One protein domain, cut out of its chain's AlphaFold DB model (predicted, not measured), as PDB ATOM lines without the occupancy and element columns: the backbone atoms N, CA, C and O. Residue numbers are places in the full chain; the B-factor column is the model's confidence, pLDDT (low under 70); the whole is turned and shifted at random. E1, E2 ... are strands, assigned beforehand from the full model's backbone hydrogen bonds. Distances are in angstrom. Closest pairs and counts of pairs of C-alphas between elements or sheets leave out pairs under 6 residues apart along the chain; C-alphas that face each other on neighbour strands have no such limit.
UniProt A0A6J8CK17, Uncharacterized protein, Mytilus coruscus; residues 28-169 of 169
ATOM      1  N   TYR A  28      85.933 251.291 267.893       98.00
ATOM      2  CA  TYR A  28      87.371 251.550 267.935       98.00
ATOM      3  C   TYR A  28      88.179 250.345 267.458       98.00
ATOM      4  O   TYR A  28      87.667 249.254 267.203       98.00
ATOM      5  N   THR A  29      89.481 250.566 267.349       98.50
ATOM      6  CA  THR A  29      90.483 249.524 267.162       98.50
ATOM      7  C   THR A  29      91.598 249.776 268.161       98.50
ATOM      8  O   THR A  29      92.012 250.923 268.329       98.50
ATOM      9  N   VAL A  30      92.040 248.735 268.860       98.06
ATOM     10  CA  VAL A  30      93.115 248.838 269.848       98.06
ATOM     11  C   VAL A  30      94.024 247.621 269.776       98.06
ATOM     12  O   VAL A  30      93.565 246.507 269.512       98.06
ATOM     13  N   ASP A  31      95.311 247.839 270.030       98.19
ATOM     14  CA  ASP A  31      96.258 246.749 270.219       98.19
ATOM     15  C   ASP A  31      95.871 245.932 271.455       98.19
ATOM     16  O   ASP A  31      95.470 246.469 272.491       98.19
ATOM     17  N   PHE A  32      96.026 244.619 271.337       95.50
ATOM     18  CA  PHE A  32      95.741 243.651 272.383       95.50
ATOM     19  C   PHE A  32      96.991 242.823 272.696       95.50
ATOM     20  O   PHE A  32      97.775 242.484 271.801       95.50
ATOM     21  N   GLN A  33      97.194 242.519 273.977       96.94
ATOM     22  CA  GLN A  33      98.245 241.626 274.458       96.94
ATOM     23  C   GLN A  33      97.665 240.632 275.453       96.94
ATOM     24  O   GLN A  33      96.950 241.021 276.367       96.94
ATOM     25  N   GLU A  34      98.034 239.370 275.328       94.81
ATOM     26  CA  GLU A  34      97.588 238.325 276.243       94.81
ATOM     27  C   GLU A  34      98.778 237.572 276.818       94.81
ATOM     28  O   GLU A  34      99.780 237.325 276.135       94.81
ATOM     29  N   GLU A  35      98.654 237.217 278.092       94.69
ATOM     30  CA  GLU A  35      99.576 236.354 278.806       94.69
ATOM     31  C   GLU A  35      98.809 235.237 279.529       94.69
ATOM     32  O   GLU A  35      98.173 235.468 280.559       94.69
ATOM     33  N   LEU A  36      98.919 234.009 279.022       90.75
ATOM     34  CA  LEU A  36      98.361 232.815 279.657       90.75
ATOM     35  C   LEU A  36      99.443 232.050 280.421       90.75
ATOM     36  O   LEU A  36     100.473 231.685 279.861       90.75
ATOM     37  N   HIS A  37      99.189 231.759 281.690       88.69
ATOM     38  CA  HIS A  37     100.007 230.920 282.556       88.69
ATOM     39  C   HIS A  37      99.366 229.543 282.680       88.69
ATOM     40  O   HIS A  37      98.323 229.377 283.307       88.69
ATOM     41  N   VAL A  38     100.008 228.532 282.101       82.75
ATOM     42  CA  VAL A  38      99.524 227.149 282.130       82.75
ATOM     43  C   VAL A  38     100.687 226.234 282.505       82.75
ATOM     44  O   VAL A  38     101.760 226.303 281.911       82.75
ATOM     45  N   PHE A  39     100.499 225.392 283.529       84.44
ATOM     46  CA  PHE A  39     101.517 224.460 284.048       84.44
ATOM     47  C   PHE A  39     102.883 225.108 284.360       84.44
ATOM     48  O   PHE A  39     103.936 224.525 284.106       84.44
ATOM     49  N   GLY A  40     102.875 226.328 284.907       84.25
ATOM     50  CA  GLY A  40     104.098 227.064 285.246       84.25
ATOM     51  C   GLY A  40     104.837 227.666 284.046       84.25
ATOM     52  O   GLY A  40     105.962 228.132 284.208       84.25
ATOM     53  N   GLN A  41     104.232 227.664 282.854       87.56
ATOM     54  CA  GLN A  41     104.765 228.314 281.658       87.56
ATOM     55  C   GLN A  41     103.887 229.494 281.247       87.56
ATOM     56  O   GLN A  41     102.663 229.382 281.261       87.56
ATOM     57  N   SER A  42     104.522 230.599 280.852       90.44
ATOM     58  CA  SER A  42     103.844 231.792 280.337       90.44
ATOM     59  C   SER A  42     103.857 231.787 278.812       90.44
ATOM     60  O   SER A  42     104.905 231.650 278.170       90.44
ATOM     61  N   PHE A  43     102.685 231.966 278.223       91.00
ATOM     62  CA  PHE A  43     102.471 232.063 276.794       91.00
ATOM     63  C   PHE A  43     101.992 233.461 276.456       91.00
ATOM     64  O   PHE A  43     101.051 233.958 277.058       91.00
ATOM     65  N   TYR A  44     102.652 234.078 275.481       94.00
ATOM     66  CA  TYR A  44     102.373 235.450 275.086       94.00
ATOM     67  C   TYR A  44     101.735 235.493 273.709       94.00
ATOM     68  O   TYR A  44     102.252 234.887 272.758       94.00
ATOM     69  N   ASN A  45     100.674 236.283 273.603       94.94
ATOM     70  CA  ASN A  45      99.993 236.584 272.362       94.94
ATOM     71  C   ASN A  45      99.866 238.095 272.168       94.94
ATOM     72  O   ASN A  45      99.891 238.884 273.113       94.94
ATOM     73  N   LYS A  46      99.776 238.504 270.908       97.25
ATOM     74  CA  LYS A  46      99.516 239.887 270.518       97.25
ATOM     75  C   LYS A  46      98.454 239.889 269.450       97.25
ATOM     76  O   LYS A  46      98.309 238.912 268.718       97.25
ATOM     77  N   GLY A  47      97.772 241.010 269.323       97.25
ATOM     78  CA  GLY A  47      96.678 241.089 268.394       97.25
ATOM     79  C   GLY A  47      96.026 242.441 268.328       97.25
ATOM     80  O   GLY A  47      96.587 243.457 268.745       97.25
ATOM     81  N   THR A  48      94.812 242.427 267.801       98.38
ATOM     82  CA  THR A  48      94.013 243.631 267.632       98.38
ATOM     83  C   THR A  48      92.569 243.336 267.984       98.38
ATOM     84  O   THR A  48      91.979 242.375 267.489       98.38
ATOM     85  N   TRP A  49      91.990 244.199 268.810       98.31
ATOM     86  CA  TRP A  49      90.570 244.195 269.109       98.31
ATOM     87  C   TRP A  49      89.864 245.258 268.268       98.31
ATOM     88  O   TRP A  49      90.132 246.454 268.385       98.31
ATOM     89  N   TYR A  50      88.950 244.801 267.418       98.62
ATOM     90  CA  TYR A  50      88.024 245.618 266.646       98.62
ATOM     91  C   TYR A  50      86.669 245.602 267.345       98.62
ATOM     92  O   TYR A  50      86.056 244.545 267.506       98.62
ATOM     93  N   TYR A  51      86.193 246.773 267.743       98.56
ATOM     94  CA  TYR A  51      84.956 246.930 268.493       98.56
ATOM     95  C   TYR A  51      83.956 247.769 267.704       98.56
ATOM     96  O   TYR A  51      84.315 248.825 267.183       98.56
ATOM     97  N   ASP A  52      82.707 247.307 267.620       98.44
ATOM     98  CA  ASP A  52      81.608 247.994 266.940       98.44
ATOM     99  C   ASP A  52      80.272 247.647 267.620       98.44
ATOM    100  O   ASP A  52      79.492 246.796 267.176       98.44
ATOM    101  N   PHE A  53      80.025 248.302 268.756       98.00
ATOM    102  CA  PHE A  53      78.849 248.047 269.584       98.00
ATOM    103  C   PHE A  53      77.515 248.443 268.935       98.00
ATOM    104  O   PHE A  53      76.567 247.669 269.077       98.00
ATOM    105  N   PRO A  54      77.391 249.576 268.203       98.19
ATOM    106  CA  PRO A  54      76.154 249.926 267.505       98.19
ATOM    107  C   PRO A  54      75.685 248.852 266.523       98.19
ATOM    108  O   PRO A  54      74.483 248.655 266.375       98.19
ATOM    109  N   ASN A  55      76.621 248.136 265.890       97.94
ATOM    110  CA  ASN A  55      76.312 247.012 265.000       97.94
ATOM    111  C   ASN A  55      76.381 245.648 265.707       97.94
ATOM    112  O   ASN A  55      76.323 244.610 265.051       97.94
ATOM    113  N   GLY A  56      76.521 245.640 267.035       97.38
ATOM    114  CA  GLY A  56      76.486 244.444 267.864       97.38
ATOM    115  C   GLY A  56      77.544 243.407 267.507       97.38
ATOM    116  O   GLY A  56      77.237 242.215 267.552       97.38
ATOM    117  N   ARG A  57      78.760 243.843 267.148       97.94
ATOM    118  CA  ARG A  57      79.862 242.952 266.760       97.94
ATOM    119  C   ARG A  57      81.212 243.372 267.343       97.94
ATOM    120  O   ARG A  57      81.491 244.555 267.529       97.94
ATOM    121  N   ALA A  58      82.070 242.391 267.582       98.44
ATOM    122  CA  ALA A  58      83.481 242.605 267.881       98.44
ATOM    123  C   ALA A  58      84.325 241.481 267.278       98.44
ATOM    124  O   ALA A  58      83.836 240.372 267.057       98.44
ATOM    125  N   ARG A  59      85.595 241.773 267.008       98.12
ATOM    126  CA  ARG A  59      86.575 240.799 266.530       98.12
ATOM    127  C   ARG A  59      87.877 240.943 267.298       98.12
ATOM    128  O   ARG A  59      88.381 242.056 267.419       98.12
ATOM    129  N   TYR A  60      88.432 239.823 267.733       97.81
ATOM    130  CA  TYR A  60      89.763 239.746 268.328       97.81
ATOM    131  C   TYR A  60      90.644 238.925 267.405       97.81
ATOM    132  O   TYR A  60      90.389 237.739 267.212       97.81
ATOM    133  N   ASP A  61      91.651 239.559 266.818       97.81
ATOM    134  CA  ASP A  61      92.632 238.881 265.976       97.81
ATOM    135  C   ASP A  61      93.848 238.520 266.827       97.81
ATOM    136  O   ASP A  61      94.545 239.412 267.298       97.81
ATOM    137  N   HIS A  62      94.112 237.229 266.995       97.06
ATOM    138  CA  HIS A  62      95.267 236.677 267.697       97.06
ATOM    139  C   HIS A  62      96.353 236.337 266.678       97.06
ATOM    140  O   HIS A  62      96.155 235.473 265.825       97.06
ATOM    141  N   LEU A  63      97.518 236.987 266.758       96.44
ATOM    142  CA  LEU A  63      98.614 236.785 265.798       96.44
ATOM    143  C   LEU A  63      99.345 235.454 265.989       96.44
ATOM    144  O   LEU A  63     100.049 235.014 265.086       96.44
ATOM    145  N   ARG A  64      99.206 234.831 267.162       94.12
ATOM    146  CA  ARG A  64      99.689 233.480 267.456       94.12
ATOM    147  C   ARG A  64      98.533 232.648 267.991       94.12
ATOM    148  O   ARG A  64      98.406 232.478 269.202       94.12
ATOM    149  N   GLY A  65      97.673 232.158 267.098       89.06
ATOM    150  CA  GLY A  65      96.431 231.480 267.481       89.06
ATOM    151  C   GLY A  65      96.659 230.275 268.398       89.06
ATOM    152  O   GLY A  65      95.930 230.066 269.351       89.06
ATOM    153  N   GLN A  66      97.753 229.538 268.231       90.38
ATOM    154  CA  GLN A  66      98.112 228.404 269.086       90.38
ATOM    155  C   GLN A  66      98.421 228.783 270.545       90.38
ATOM    156  O   GLN A  66      98.714 227.901 271.349       90.38
ATOM    157  N   ARG A  67      98.475 230.077 270.879       90.75
ATOM    158  CA  ARG A  67      98.660 230.578 272.246       90.75
ATOM    159  C   ARG A  67      97.373 231.093 272.881       90.75
ATOM    160  O   ARG A  67      97.418 231.363 274.069       90.75
ATOM    161  N   ASP A  68      96.289 231.196 272.124       90.06
ATOM    162  CA  ASP A  68      94.962 231.552 272.622       90.06
ATOM    163  C   ASP A  68      94.209 230.277 273.054       90.06
ATOM    164  O   ASP A  68      94.341 229.209 272.442       90.06
ATOM    165  N   ASN A  69      93.437 230.367 274.137       88.19
ATOM    166  CA  ASN A  69      92.733 229.233 274.747       88.19
ATOM    167  C   ASN A  69      91.596 228.660 273.879       88.19
ATOM    168  O   ASN A  69      91.223 227.499 274.059       88.19
ATOM    169  N   PHE A  70      91.065 229.431 272.935       89.81
ATOM    170  CA  PHE A  70      90.001 229.035 272.012       89.81
ATOM    171  C   PHE A  70      90.534 228.475 270.686       89.81
ATOM    172  O   PHE A  70      89.841 227.740 269.978       89.81
ATOM    173  N   CYS A  71      91.778 228.798 270.352       91.56
ATOM    174  CA  CYS A  71      92.443 228.396 269.119       91.56
ATOM    175  C   CYS A  71      93.491 227.291 269.323       91.56
ATOM    176  O   CYS A  71      93.916 226.651 268.355       91.56
ATOM    177  N   PHE A  72      93.907 227.031 270.565       88.56
ATOM    178  CA  PHE A  72      94.858 225.974 270.897       88.56
ATOM    179  C   PHE A  72      94.394 224.586 270.420       88.56
ATOM    180  O   PHE A  72      93.232 224.201 270.551       88.56
ATOM    181  N   GLY A  73      95.339 223.798 269.895       86.81
ATOM    182  CA  GLY A  73      95.099 222.414 269.467       86.81
ATOM    183  C   GLY A  73      94.370 222.271 268.127       86.81
ATOM    184  O   GLY A  73      94.020 221.157 267.743       86.81
ATOM    185  N   GLN A  74      94.155 223.374 267.410       90.62
ATOM    186  CA  GLN A  74      93.433 223.395 266.140       90.62
ATOM    187  C   GLN A  74      94.389 223.395 264.948       90.62
ATOM    188  O   GLN A  74      95.550 223.803 265.043       90.62
ATOM    189  N   LYS A  75      93.896 222.953 263.788       90.81
ATOM    190  CA  LYS A  75      94.644 223.025 262.529       90.81
ATOM    191  C   LYS A  75      94.553 224.444 261.956       90.81
ATOM    192  O   LYS A  75      93.719 224.713 261.098       90.81
ATOM    193  N   LEU A  76      95.402 225.339 262.457       92.56
ATOM    194  CA  LEU A  76      95.396 226.763 262.092       92.56
ATOM    195  C   LEU A  76      95.841 227.004 260.639       92.56
ATOM    196  O   LEU A  76      95.308 227.883 259.964       92.56
ATOM    197  N   SER A  77      96.791 226.198 260.158       94.62
ATOM    198  CA  SER A  77      97.360 226.249 258.808       94.62
ATOM    199  C   SER A  77      97.970 224.895 258.439       94.62
ATOM    200  O   SER A  77      98.312 224.098 259.316       94.62
ATOM    201  N   ASP A  78      98.121 224.636 257.139       93.00
ATOM    202  CA  ASP A  78      98.884 223.487 256.631       93.00
ATOM    203  C   ASP A  78     100.401 223.693 256.761       93.00
ATOM    204  O   ASP A  78     101.146 222.720 256.842       93.00
ATOM    205  N   ASN A  79     100.851 224.955 256.779       94.62
ATOM    206  CA  ASN A  79     102.266 225.309 256.642       94.62
ATOM    207  C   ASN A  79     102.826 226.112 257.824       94.62
ATOM    208  O   ASN A  79     104.045 226.195 257.957       94.62
ATOM    209  N   ASP A  80     101.969 226.687 258.673       94.19
ATOM    210  CA  ASP A  80     102.395 227.469 259.836       94.19
ATOM    211  C   ASP A  80     101.645 227.061 261.125       94.19
ATOM    212  O   ASP A  80     100.486 227.431 261.328       94.19
ATOM    213  N   PRO A  81     102.286 226.340 262.065       89.50
ATOM    214  CA  PRO A  81     101.677 226.008 263.355       89.50
ATOM    215  C   PRO A  81     101.513 227.228 264.283       89.50
ATOM    216  O   PRO A  81     101.094 227.082 265.434       89.50
ATOM    217  N   HIS A  82     101.911 228.422 263.841       93.19
ATOM    218  CA  HIS A  82     101.780 229.687 264.554       93.19
ATOM    219  C   HIS A  82     100.839 230.678 263.867       93.19
ATOM    220  O   HIS A  82     100.789 231.837 264.281       93.19
ATOM    221  N   ALA A  83     100.089 230.207 262.866       96.00
ATOM    222  CA  ALA A  83      99.122 230.994 262.120       96.00
ATOM    223  C   ALA A  83      98.106 231.714 263.034       96.00
ATOM    224  O   ALA A  83      97.806 231.254 264.147       96.00
ATOM    225  N   PRO A  84      97.558 232.854 262.579       97.00
ATOM    226  CA  PRO A  84      96.622 233.632 263.368       97.00
ATOM    227  C   PRO A  84      95.266 232.934 263.505       97.00
ATOM    228  O   PRO A  84      94.899 232.057 262.720       97.00
ATOM    229  N   CYS A  85      94.480 233.388 264.473       96.94
ATOM    230  CA  CYS A  85      93.062 233.068 264.561       96.94
ATOM    231  C   CYS A  85      92.249 234.305 264.955       96.94
ATOM    232  O   CYS A  85      92.782 235.242 265.549       96.94
ATOM    233  N   SER A  86      90.958 234.306 264.635       97.88
ATOM    234  CA  SER A  86      90.050 235.399 264.982       97.88
ATOM    235  C   SER A  86      88.874 234.889 265.804       97.88
ATOM    236  O   SER A  86      88.206 233.940 265.391       97.88
ATOM    237  N   LEU A  87      88.568 235.559 266.914       97.31
ATOM    238  CA  LEU A  87      87.318 235.375 267.651       97.31
ATOM    239  C   LEU A  87      86.309 236.412 267.171       97.31
ATOM    240  O   LEU A  87      86.599 237.608 267.153       97.31
ATOM    241  N   LEU A  88      85.133 235.952 266.763       98.06
ATOM    242  CA  LEU A  88      84.070 236.752 266.169       98.06
ATOM    243  C   LEU A  88      82.870 236.753 267.109       98.06
ATOM    244  O   LEU A  88      82.170 235.750 267.228       98.06
ATOM    245  N   PHE A  89      82.617 237.886 267.751       98.00
ATOM    246  CA  PHE A  89      81.506 238.068 268.677       98.00
ATOM    247  C   PHE A  89      80.343 238.766 267.984       98.00
ATOM    248  O   PHE A  89      80.539 239.748 267.260       98.00
ATOM    249  N   THR A  90      79.125 238.320 268.284       95.00
ATOM    250  CA  THR A  90      77.903 239.065 267.974       95.00
ATOM    251  C   THR A  90      76.981 239.103 269.194       95.00
ATOM    252  O   THR A  90      77.108 238.296 270.111       95.00
ATOM    253  N   ASN A  91      76.038 240.043 269.225       90.62
ATOM    254  CA  ASN A  91      75.040 240.122 270.299       90.62
ATOM    255  C   ASN A  91      73.842 239.175 270.119       90.62
ATOM    256  O   ASN A  91      72.977 239.112 270.993       90.62
ATOM    257  N   HIS A  92      73.753 238.482 268.982       90.19
ATOM    258  CA  HIS A  92      72.543 237.756 268.580       90.19
ATOM    259  C   HIS A  92      72.791 236.299 268.179       90.19
ATOM    260  O   HIS A  92      71.834 235.556 267.973       90.19
ATOM    261  N   SER A  93      74.049 235.880 268.074       92.81
ATOM    262  CA  SER A  93      74.456 234.527 267.701       92.81
ATOM    263  C   SER A  93      75.568 234.038 268.618       92.81
ATOM    264  O   SER A  93      76.047 234.773 269.479       92.81
ATOM    265  N   SER A  94      76.010 232.808 268.392       95.19
ATOM    266  CA  SER A  94      77.251 232.313 268.968       95.19
ATOM    267  C   SER A  94      78.449 233.176 268.588       95.19
ATOM    268  O   SER A  94      78.459 233.834 267.538       95.19
ATOM    269  N   MET A  95      79.464 233.123 269.444       96.56
ATOM    270  CA  MET A  95      80.827 233.468 269.092       96.56
ATOM    271  C   MET A  95      81.403 232.376 268.193       96.56
ATOM    272  O   MET A  95      81.290 231.184 268.489       96.56
ATOM    273  N   TYR A  96      82.052 232.798 267.113       97.25
ATOM    274  CA  TYR A  96      82.749 231.909 266.193       97.25
ATOM    275  C   TYR A  96      84.252 232.100 266.308       97.25
ATOM    276  O   TYR A  96      84.733 233.221 266.457       97.25
ATOM    277  N   VAL A  97      84.992 231.012 266.154       97.19
ATOM    278  CA  VAL A  97      86.428 231.055 265.889       97.19
ATOM    279  C   VAL A  97      86.659 230.845 264.396       97.19
ATOM    280  O   VAL A  97      86.059 229.967 263.770       97.19
ATOM    281  N   PHE A  98      87.507 231.679 263.803       97.50
ATOM    282  CA  PHE A  98      87.891 231.608 262.399       97.50
ATOM    283  C   PHE A  98      89.402 231.419 262.275       97.50
ATOM    284  O   PHE A  98      90.173 232.132 262.917       97.50
ATOM    285  N   TYR A  99      89.811 230.476 261.426       96.56
ATOM    286  CA  TYR A  99      91.203 230.168 261.108       96.56
ATOM    287  C   TYR A  99      91.481 230.624 259.669       96.56
ATOM    288  O   TYR A  99      91.154 229.897 258.722       96.56
ATOM    289  N   PRO A 100      92.032 231.836 259.459       96.12
ATOM    290  CA  PRO A 100      92.086 232.442 258.131       96.12
ATOM    291  C   PRO A 100      92.911 231.643 257.123       96.12
ATOM    292  O   PRO A 100      92.523 231.535 255.959       96.12
ATOM    293  N   GLU A 101      94.027 231.062 257.564       96.06
ATOM    294  CA  GLU A 101      94.927 230.315 256.683       96.06
ATOM    295  C   GLU A 101      94.354 228.954 256.284       96.06
ATOM    296  O   GLU A 101      94.360 228.607 255.103       96.06
ATOM    297  N   ALA A 102      93.786 228.213 257.240       95.12
ATOM    298  CA  ALA A 102      93.093 226.955 256.969       95.12
ATOM    299  C   ALA A 102      91.726 227.136 256.280       95.12
ATOM    300  O   ALA A 102      91.183 226.171 255.742       95.12
ATOM    301  N   LYS A 103      91.166 228.356 256.272       95.38
ATOM    302  CA  LYS A 103      89.822 228.684 255.754       95.38
ATOM    303  C   LYS A 103      88.715 227.854 256.409       95.38
ATOM    304  O   LYS A 103      87.733 227.481 255.770       95.38
ATOM    305  N   THR A 104      88.878 227.574 257.693       95.31
ATOM    306  CA  THR A 104      87.936 226.810 258.514       95.31
ATOM    307  C   THR A 104      87.385 227.691 259.632       95.31
ATOM    308  O   THR A 104      87.990 228.689 260.022       95.31
ATOM    309  N   CYS A 105      86.196 227.354 260.128       95.06
ATOM    310  CA  CYS A 105      85.562 228.055 261.243       95.06
ATOM    311  C   CYS A 105      84.756 227.085 262.101       95.06
ATOM    312  O   CYS A 105      84.364 226.014 261.620       95.06
ATOM    313  N   CYS A 106      84.499 227.470 263.348       93.94
ATOM    314  CA  CYS A 106      83.694 226.695 264.285       93.94
ATOM    315  C   CYS A 106      82.868 227.617 265.190       93.94
ATOM    316  O   CYS A 106      83.318 228.698 265.571       93.94
ATOM    317  N   ASP A 107      81.660 227.173 265.529       95.50
ATOM    318  CA  ASP A 107      80.885 227.720 266.645       95.50
ATOM    319  C   ASP A 107      81.582 227.330 267.956       95.50
ATOM    320  O   ASP A 107      82.036 226.188 268.078       95.50
ATOM    321  N   LEU A 108      81.716 228.271 268.894       93.06
ATOM    322  CA  LEU A 108      82.418 228.028 270.153       93.06
ATOM    323  C   LEU A 108      81.493 228.094 271.368       93.06
ATOM    324  O   LEU A 108      81.498 227.185 272.197       93.06
ATOM    325  N   CYS A 109      80.722 229.171 271.496       94.19
ATOM    326  CA  CYS A 109      79.808 229.371 272.617       94.19
ATOM    327  C   CYS A 109      78.728 230.400 272.286       94.19
ATOM    328  O   CYS A 109      78.952 231.343 271.528       94.19
ATOM    329  N   GLY A 110      77.547 230.230 272.878       95.00
ATOM    330  CA  GLY A 110      76.388 231.078 272.648       95.00
ATOM    331  C   GLY A 110      76.311 232.307 273.555       95.00
ATOM    332  O   GLY A 110      77.065 232.501 274.512       95.00
ATOM    333  N   VAL A 111      75.296 233.129 273.284       93.44
ATOM    334  CA  VAL A 111      74.925 234.289 274.112       93.44
ATOM    335  C   VAL A 111      74.585 233.874 275.550       93.44
ATOM    336  O   VAL A 111      74.853 234.624 276.488       93.44
ATOM    337  N   LYS A 112      73.995 232.684 275.745       92.88
ATOM    338  CA  LYS A 112      73.587 232.184 277.072       92.88
ATOM    339  C   LYS A 112      74.786 231.832 277.952       92.88
ATOM    340  O   LYS A 112      74.697 231.950 279.168       92.88
ATOM    341  N   GLU A 113      75.888 231.440 277.328       92.69
ATOM    342  CA  GLU A 113      77.175 231.140 277.944       92.69
ATOM    343  C   GLU A 113      78.002 232.411 278.208       92.69
ATOM    344  O   GLU A 113      79.064 232.338 278.818       92.69
ATOM    345  N   GLY A 114      77.512 233.585 277.790       91.19
ATOM    346  CA  GLY A 114      78.158 234.881 278.019       91.19
ATOM    347  C   GLY A 114      79.052 235.358 276.876       91.19
ATOM    348  O   GLY A 114      79.614 236.450 276.968       91.19
ATOM    349  N   CYS A 115      79.139 234.605 275.777       93.56
ATOM    350  CA  CYS A 115      79.961 234.950 274.621       93.56
ATOM    351  C   CYS A 115      79.288 236.023 273.764       93.56
ATOM    352  O   CYS A 115      78.653 235.754 272.748       93.56
ATOM    353  N   THR A 116      79.391 237.261 274.238       95.00
ATOM    354  CA  THR A 116      78.721 238.444 273.692       95.00
ATOM    355  C   THR A 116      79.715 239.580 273.509       95.00
ATOM    356  O   THR A 116      80.819 239.548 274.051       95.00
ATOM    357  N   VAL A 117      79.331 240.616 272.762       97.19
ATOM    358  CA  VAL A 117      80.150 241.828 272.681       97.19
ATOM    359  C   VAL A 117      80.158 242.510 274.045       97.19
ATOM    360  O   VAL A 117      79.099 242.781 274.619       97.19
ATOM    361  N   LEU A 118      81.352 242.830 274.550       95.69
ATOM    362  CA  LEU A 118      81.503 243.554 275.811       95.69
ATOM    363  C   LEU A 118      80.689 244.852 275.786       95.69
ATOM    364  O   LEU A 118      80.751 245.640 274.840       95.69
ATOM    365  N   LYS A 119      79.901 245.082 276.837       96.12
ATOM    366  CA  LYS A 119      79.081 246.294 276.949       96.12
ATOM    367  C   LYS A 119      79.981 247.525 277.117       96.12
ATOM    368  O   LYS A 119      81.013 247.416 277.773       96.12
ATOM    369  N   PRO A 120      79.562 248.722 276.668       96.69
ATOM    370  CA  PRO A 120      80.340 249.943 276.875       96.69
ATOM    371  C   PRO A 120      80.662 250.239 278.344       96.69
ATOM    372  O   PRO A 120      81.657 250.887 278.648       96.69
ATOM    373  N   THR A 121      79.828 249.744 279.259       95.88
ATOM    374  CA  THR A 121      79.982 249.880 280.711       95.88
ATOM    375  C   THR A 121      80.707 248.701 281.360       95.88
ATOM    376  O   THR A 121      80.650 248.572 282.575       95.88
ATOM    377  N   TRP A 122      81.342 247.808 280.598       94.50
ATOM    378  CA  TRP A 122      81.993 246.601 281.126       94.50
ATOM    379  C   TRP A 122      83.037 246.902 282.218       94.50
ATOM    380  O   TRP A 122      83.146 246.152 283.182       94.50
ATOM    381  N   LEU A 123      83.703 248.059 282.150       94.00
ATOM    382  CA  LEU A 123      84.660 248.515 283.163       94.00
ATOM    383  C   LEU A 123      84.037 249.284 284.336       94.00
ATOM    384  O   LEU A 123      84.786 249.800 285.157       94.00
ATOM    385  N   SER A 124      82.707 249.380 284.462       92.31
ATOM    386  CA  SER A 124      82.052 250.243 285.466       92.31
ATOM    387  C   SER A 124      82.457 249.954 286.915       92.31
ATOM    388  O   SER A 124      82.355 250.842 287.756       92.31
ATOM    389  N   ASN A 125      82.908 248.729 287.195       90.50
ATOM    390  CA  ASN A 125      83.375 248.281 288.509       90.50
ATOM    391  C   ASN A 125      84.901 248.070 288.553       90.50
ATOM    392  O   ASN A 125      85.406 247.425 289.469       90.50
ATOM    393  N   GLY A 126      85.622 248.554 287.541       92.94
ATOM    394  CA  GLY A 126      87.059 248.378 287.413       92.94
ATOM    395  C   GLY A 126      87.849 249.245 288.393       92.94
ATOM    396  O   GLY A 126      87.446 250.356 288.745       92.94
ATOM    397  N   SER A 127      89.012 248.745 288.797       95.25
ATOM    398  CA  SER A 127      89.941 249.437 289.689       95.25
ATOM    399  C   SER A 127      91.007 250.157 288.879       95.25
ATOM    400  O   SER A 127      91.643 249.558 288.016       95.25
ATOM    401  N   TYR A 128      91.235 251.435 289.166       95.25
ATOM    402  CA  TYR A 128      92.324 252.184 288.547       95.25
ATOM    403  C   TYR A 128      93.688 251.675 289.041       95.25
ATOM    404  O   TYR A 128      93.874 251.458 290.239       95.25
ATOM    405  N   ILE A 129      94.641 251.498 288.121       96.12
ATOM    406  CA  ILE A 129      95.971 250.921 288.397       96.12
ATOM    407  C   ILE A 129      97.143 251.857 288.083       96.12
ATOM    408  O   ILE A 129      98.297 251.440 288.155       96.12
ATOM    409  N   GLY A 130      96.869 253.117 287.747       95.44
ATOM    410  CA  GLY A 130      97.899 254.108 287.444       95.44
ATOM    411  C   GLY A 130      97.992 254.476 285.966       95.44
ATOM    412  O   GLY A 130      97.232 253.996 285.120       95.44
ATOM    413  N   ASP A 131      98.958 255.340 285.672       96.56
ATOM    414  CA  ASP A 131      99.183 255.905 284.345       96.56
ATOM    415  C   ASP A 131     100.392 255.281 283.656       96.56
ATOM    416  O   ASP A 131     101.374 254.889 284.288       96.56
ATOM    417  N   LYS A 132     100.340 255.232 282.326       96.31
ATOM    418  CA  LYS A 132     101.430 254.767 281.475       96.31
ATOM    419  C   LYS A 132     101.504 255.597 280.203       96.31
ATOM    420  O   LYS A 132     100.485 255.889 279.583       96.31
ATOM    421  N   THR A 133     102.719 255.911 279.765       97.75
ATOM    422  CA  THR A 133     102.940 256.468 278.428       97.75
ATOM    423  C   THR A 133     102.928 255.336 277.402       97.75
ATOM    424  O   THR A 133     103.805 254.471 277.416       97.75
ATOM    425  N   ILE A 134     101.939 255.332 276.509       96.94
ATOM    426  CA  ILE A 134     101.768 254.340 275.441       96.94
ATOM    427  C   ILE A 134     101.744 255.097 274.116       96.94
ATOM    428  O   ILE A 134     100.926 255.992 273.928       96.94
ATOM    429  N   GLN A 135     102.683 254.780 273.216       93.88
ATOM    430  CA  GLN A 135     102.816 255.443 271.907       93.88
ATOM    431  C   GLN A 135     102.842 256.987 272.003       93.88
ATOM    432  O   GLN A 135     102.262 257.694 271.185       93.88
ATOM    433  N   GLY A 136     103.497 257.525 273.038       94.81
ATOM    434  CA  GLY A 136     103.602 258.970 273.280       94.81
ATOM    435  C   GLY A 136     102.381 259.620 273.940       94.81
ATOM    436  O   GLY A 136     102.450 260.798 274.278       94.81
ATOM    437  N   SER A 137     101.299 258.874 274.180       95.19
ATOM    438  CA  SER A 137     100.112 259.354 274.898       95.19
ATOM    439  C   SER A 137     100.131 258.911 276.359       95.19
ATOM    440  O   SER A 137     100.476 257.768 276.654       95.19
ATOM    441  N   THR A 138      99.719 259.786 277.277       96.50
ATOM    442  CA  THR A 138      99.417 259.390 278.660       96.50
ATOM    443  C   THR A 138      98.084 258.652 278.679       96.50
ATOM    444  O   THR A 138      97.053 259.205 278.294       96.50
ATOM    445  N   CYS A 139      98.121 257.400 279.116       96.94
ATOM    446  CA  CYS A 139      96.967 256.525 279.201       96.94
ATOM    447  C   CYS A 139      96.797 256.035 280.633       96.94
ATOM    448  O   CYS A 139      97.759 255.685 281.313       96.94
ATOM    449  N   HIS A 140      95.553 255.980 281.062       96.38
ATOM    450  CA  HIS A 140      95.128 255.629 282.404       96.38
ATOM    451  C   HIS A 140      94.663 254.177 282.385       96.38
ATOM    452  O   HIS A 140      93.946 253.793 281.463       96.38
ATOM    453  N   GLY A 141      95.107 253.359 283.334       96.75
ATOM    454  CA  GLY A 141      94.804 251.931 283.370       96.75
ATOM    455  C   GLY A 141      93.677 251.594 284.337       96.75
ATOM    456  O   GLY A 141      93.677 252.069 285.473       96.75
ATOM    457  N   TRP A 142      92.769 250.714 283.923       96.62
ATOM    458  CA  TRP A 142      91.769 250.094 284.790       96.62
ATOM    459  C   TRP A 142      91.791 248.583 284.627       96.62
ATOM    460  O   TRP A 142      91.891 248.097 283.502       96.62
ATOM    461  N   ILE A 143      91.661 247.861 285.740       96.31
ATOM    462  CA  ILE A 143      91.552 246.402 285.766       96.31
ATOM    463  C   ILE A 143      90.154 245.965 286.169       96.31
ATOM    464  O   ILE A 143      89.540 246.563 287.054       96.31
ATOM    465  N   THR A 144      89.677 244.882 285.576       95.56
ATOM    466  CA  THR A 144      88.479 244.171 286.015       95.56
ATOM    467  C   THR A 144      88.746 242.666 286.000       95.56
ATOM    468  O   THR A 144      89.504 242.192 285.154       95.56
ATOM    469  N   PRO A 145      88.165 241.891 286.928       94.50
ATOM    470  CA  PRO A 145      88.197 240.439 286.829       94.50
ATOM    471  C   PRO A 145      87.432 239.961 285.587       94.50
ATOM    472  O   PRO A 145      86.281 240.360 285.381       94.50
ATOM    473  N   GLY A 146      88.071 239.096 284.807       89.31
ATOM    474  CA  GLY A 146      87.452 238.214 283.823       89.31
ATOM    475  C   GLY A 146      87.113 236.856 284.448       89.31
ATOM    476  O   GLY A 146      87.092 236.704 285.672       89.31
ATOM    477  N   PHE A 147      86.828 235.843 283.622       84.44
ATOM    478  CA  PHE A 147      86.477 234.507 284.132       84.44
ATOM    479  C   PHE A 147      87.707 233.732 284.629       84.44
ATOM    480  O   PHE A 147      87.709 233.216 285.743       84.44
ATOM    481  N   PHE A 148      88.770 233.701 283.820       86.06
ATOM    482  CA  PHE A 148      90.075 233.122 284.174       86.06
ATOM    483  C   PHE A 148      91.225 234.128 284.042       86.06
ATOM    484  O   PHE A 148      92.394 233.759 284.146       86.06
ATOM    485  N   THR A 149      90.897 235.396 283.800       92.00
ATOM    486  CA  THR A 149      91.838 236.464 283.467       92.00
ATOM    487  C   THR A 149      91.611 237.688 284.344       92.00
ATOM    488  O   THR A 149      90.557 237.871 284.951       92.00
ATOM    489  N   VAL A 150      92.624 238.542 284.419       95.62
ATOM    490  CA  VAL A 150      92.488 239.951 284.766       95.62
ATOM    491  C   VAL A 150      92.590 240.730 283.472       95.62
ATOM    492  O   VAL A 150      93.618 240.689 282.788       95.62
ATOM    493  N   ASP A 151      91.532 241.464 283.174       96.06
ATOM    494  CA  ASP A 151      91.434 242.255 281.966       96.06
ATOM    495  C   ASP A 151      91.803 243.697 282.304       96.06
ATOM    496  O   ASP A 151      91.320 244.271 283.283       96.06
ATOM    497  N   THR A 152      92.686 244.290 281.510       97.06
ATOM    498  CA  THR A 152      93.183 245.651 281.714       97.06
ATOM    499  C   THR A 152      92.939 246.482 280.471       97.06
ATOM    500  O   THR A 152      93.367 246.112 279.378       97.06
ATOM    501  N   LEU A 153      92.322 247.649 280.632       97.56
ATOM    502  CA  LEU A 153      92.225 248.645 279.571       97.56
ATOM    503  C   LEU A 153      93.007 249.893 279.961       97.56
ATOM    504  O   LEU A 153      92.750 250.494 281.003       97.56
ATOM    505  N   TYR A 154      93.908 250.315 279.079       97.44
ATOM    506  CA  TYR A 154      94.503 251.641 279.113       97.44
ATOM    507  C   TYR A 154      93.777 252.553 278.130       97.44
ATOM    508  O   TYR A 154      93.650 252.202 276.958       97.44
ATOM    509  N   ALA A 155      93.342 253.730 278.575       96.38
ATOM    510  CA  ALA A 155      92.680 254.720 277.725       96.38
ATOM    511  C   ALA A 155      93.057 256.157 278.109       96.38
ATOM    512  O   ALA A 155      93.451 256.427 279.242       96.38
ATOM    513  N   THR A 156      92.928 257.092 277.171       94.06
ATOM    514  CA  THR A 156      93.079 258.531 277.449       94.06
ATOM    515  C   THR A 156      91.868 259.078 278.219       94.06
ATOM    516  O   THR A 156      90.805 258.455 278.243       94.06
ATOM    517  N   TYR A 157      91.968 260.287 278.785       89.06
ATOM    518  CA  TYR A 157      90.814 260.982 279.387       89.06
ATOM    519  C   TYR A 157      89.641 261.216 278.422       89.06
ATOM    520  O   TYR A 157      88.502 261.389 278.853       89.06
ATOM    521  N   SER A 158      89.904 261.209 277.115       90.19
ATOM    522  CA  SER A 158      88.880 261.296 276.070       90.19
ATOM    523  C   SER A 158      88.277 259.931 275.711       90.19
ATOM    524  O   SER A 158      87.610 259.822 274.686       90.19
ATOM    525  N   ASN A 159      88.500 258.899 276.535       90.81
ATOM    526  CA  ASN A 159      88.064 257.517 276.326       90.81
ATOM    527  C   ASN A 159      88.561 256.903 275.009       90.81
ATOM    528  O   ASN A 159      87.866 256.083 274.415       90.81
ATOM    529  N   VAL A 160      89.754 257.282 274.541       94.19
ATOM    530  CA  VAL A 160      90.395 256.618 273.396       94.19
ATOM    531  C   VAL A 160      91.236 255.455 273.927       94.19
ATOM    532  O   VAL A 160      92.178 255.718 274.681       94.19
ATOM    533  N   PRO A 161      90.918 254.192 273.583       96.81
ATOM    534  CA  PRO A 161      91.717 253.041 273.983       96.81
ATOM    535  C   PRO A 161      93.148 253.127 273.449       96.81
ATOM    536  O   PRO A 161      93.364 253.402 272.272       96.81
ATOM    537  N   CYS A 162      94.116 252.871 274.321       97.44
ATOM    538  CA  CYS A 162      95.539 252.836 273.997       97.44
ATOM    539  C   CYS A 162      96.075 251.405 273.902       97.44
ATOM    540  O   CYS A 162      96.914 251.110 273.059       97.44
ATOM    541  N   LEU A 163      95.640 250.536 274.817       97.88
ATOM    542  CA  LEU A 163      96.079 249.148 274.906       97.88
ATOM    543  C   LEU A 163      95.058 248.351 275.713       97.88
ATOM    544  O   LEU A 163      94.631 248.798 276.779       97.88
ATOM    545  N   TYR A 164      94.731 247.163 275.232       97.69
ATOM    546  CA  TYR A 164      94.010 246.153 275.987       97.69
ATOM    547  C   TYR A 164      94.963 245.014 276.368       97.69
ATOM    548  O   TYR A 164      95.778 244.600 275.542       97.69
ATOM    549  N   THR A 165      94.894 244.513 277.603       97.00
ATOM    550  CA  THR A 165      95.658 243.326 278.000       97.00
ATOM    551  C   THR A 165      94.837 242.327 278.795       97.00
ATOM    552  O   THR A 165      94.130 242.730 279.715       97.00
ATOM    553  N   GLU A 166      95.031 241.040 278.532       95.12
ATOM    554  CA  GLU A 166      94.490 239.940 279.333       95.12
ATOM    555  C   GLU A 166      95.628 239.155 279.975       95.12
ATOM    556  O   GLU A 166      96.627 238.830 279.331       95.12
ATOM    557  N   LYS A 167      95.499 238.848 281.263       94.62
ATOM    558  CA  LYS A 167      96.476 238.022 281.973       94.62
ATOM    559  C   LYS A 167      95.768 236.961 282.788       94.62
ATOM    560  O   LYS A 167      94.945 237.312 283.626       94.62
ATOM    561  N   SER A 168      96.091 235.687 282.586       90.56
ATOM    562  CA  SER A 168      95.508 234.623 283.407       90.56
ATOM    563  C   SER A 168      95.911 234.766 284.880       90.56
ATOM    564  O   SER A 168      97.040 235.172 285.177       90.56
ATOM    565  N   ILE A 169      94.997 234.395 285.776       81.00
ATOM    566  CA  ILE A 169      95.214 234.372 287.234       81.00
ATOM    567  C   ILE A 169      95.924 233.086 287.656       81.00
ATOM    568  O   ILE A 169      95.592 232.018 287.094       81.00
TER     569      ILE A 169
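Overview. This is residues 28 to 169 of the 169 residues of an uncharacterized protein of Mytilus coruscus (UniProt A0A6J8CK17). The domain is one long, twisted sheet of ten strands, made of two strand groups side by side: E1 to E6 form one wing and E7 to E10 the other, joined where E1 and E10 run parallel. E1 and E2 lie in the middle, E6 and E7 are the two far edges, and the long link of residues 110 to 126 leads from the one edge strand to the other. The printed part has 142 residues, with no named helix and ten named strands, E1 to E10 in order along the chain. The sheet is mixed, in the order E6, E5, E4, E3, E2, E1, E10, E9, E8, E7, and the class is all strand. The whole is compact, with a radius of gyration of the C-alphas of 15.4 A and spans of 44 by 35 by 27 A.

Along the chain. E1, residues 28 to 38, begins at C-alpha 28 at (87.371, 251.550, 267.935) and is 30.7 A long. E2, residues 41 to 52, is 33.8 A long and bends by 50 degrees at residue 47. E3 is residues 57 to 62, E4 residues 85 to 90, E5 residues 95 to 99 and E6 residues 104 to 109, the last ending at C-alpha 109 at (79.808, 229.371, 272.617). E7, residues 127 to 134, bends by 57 degrees at residue 130. E8, residues 137 to 145, is 25.3 A long. E9 is residues 149 to 155. E10, residues 161 to 168, is 21.0 A long and ends at C-alpha 168 at (95.508, 234.623, 283.407).

Arrangement. E1 to E6 form a meander, each strand the antiparallel neighbour of the one before, and E7 to E10 form another. E1 and E2 are a hairpin at 157 degrees, with N 32 and O 47 2.9 A apart. E2 and E3 are a hairpin at 149 degrees, with N 50 and O 59 at 2.8 A. E3 and E4 have N 62 and O 85 at 2.8 A, E4 and E5 have N 88 and O 96 at 2.8 A, and E5 and E6 have N 97 and O 106 at 2.9 A. E7 and E8 are a hairpin at 147 degrees, with N 132 and O 139 at 2.8 A. E8 and E9 have N 142 and O 153 at 2.9 A, and E9 and E10 have N 152 and O 165 at 2.8 A. E10 is the parallel neighbour of E1 at 16 degrees, with N 35 and O 166 at 2.9 A. The edge strands E6 and E7 are apart.

Size, cuts and confidence. From edge to edge the strands' lines turn by 153 degrees. The C-alphas farthest apart, of Asp 78 and Tyr 157, are 44.6 A from each other. The links E3 to E4, 22 residues, and E6 to E7, 17 residues, are long; the others are tight. The printed part has no cut and ends at residue 169, the chain's last. Its mean pLDDT is 94.4, and no printed residue is under 70.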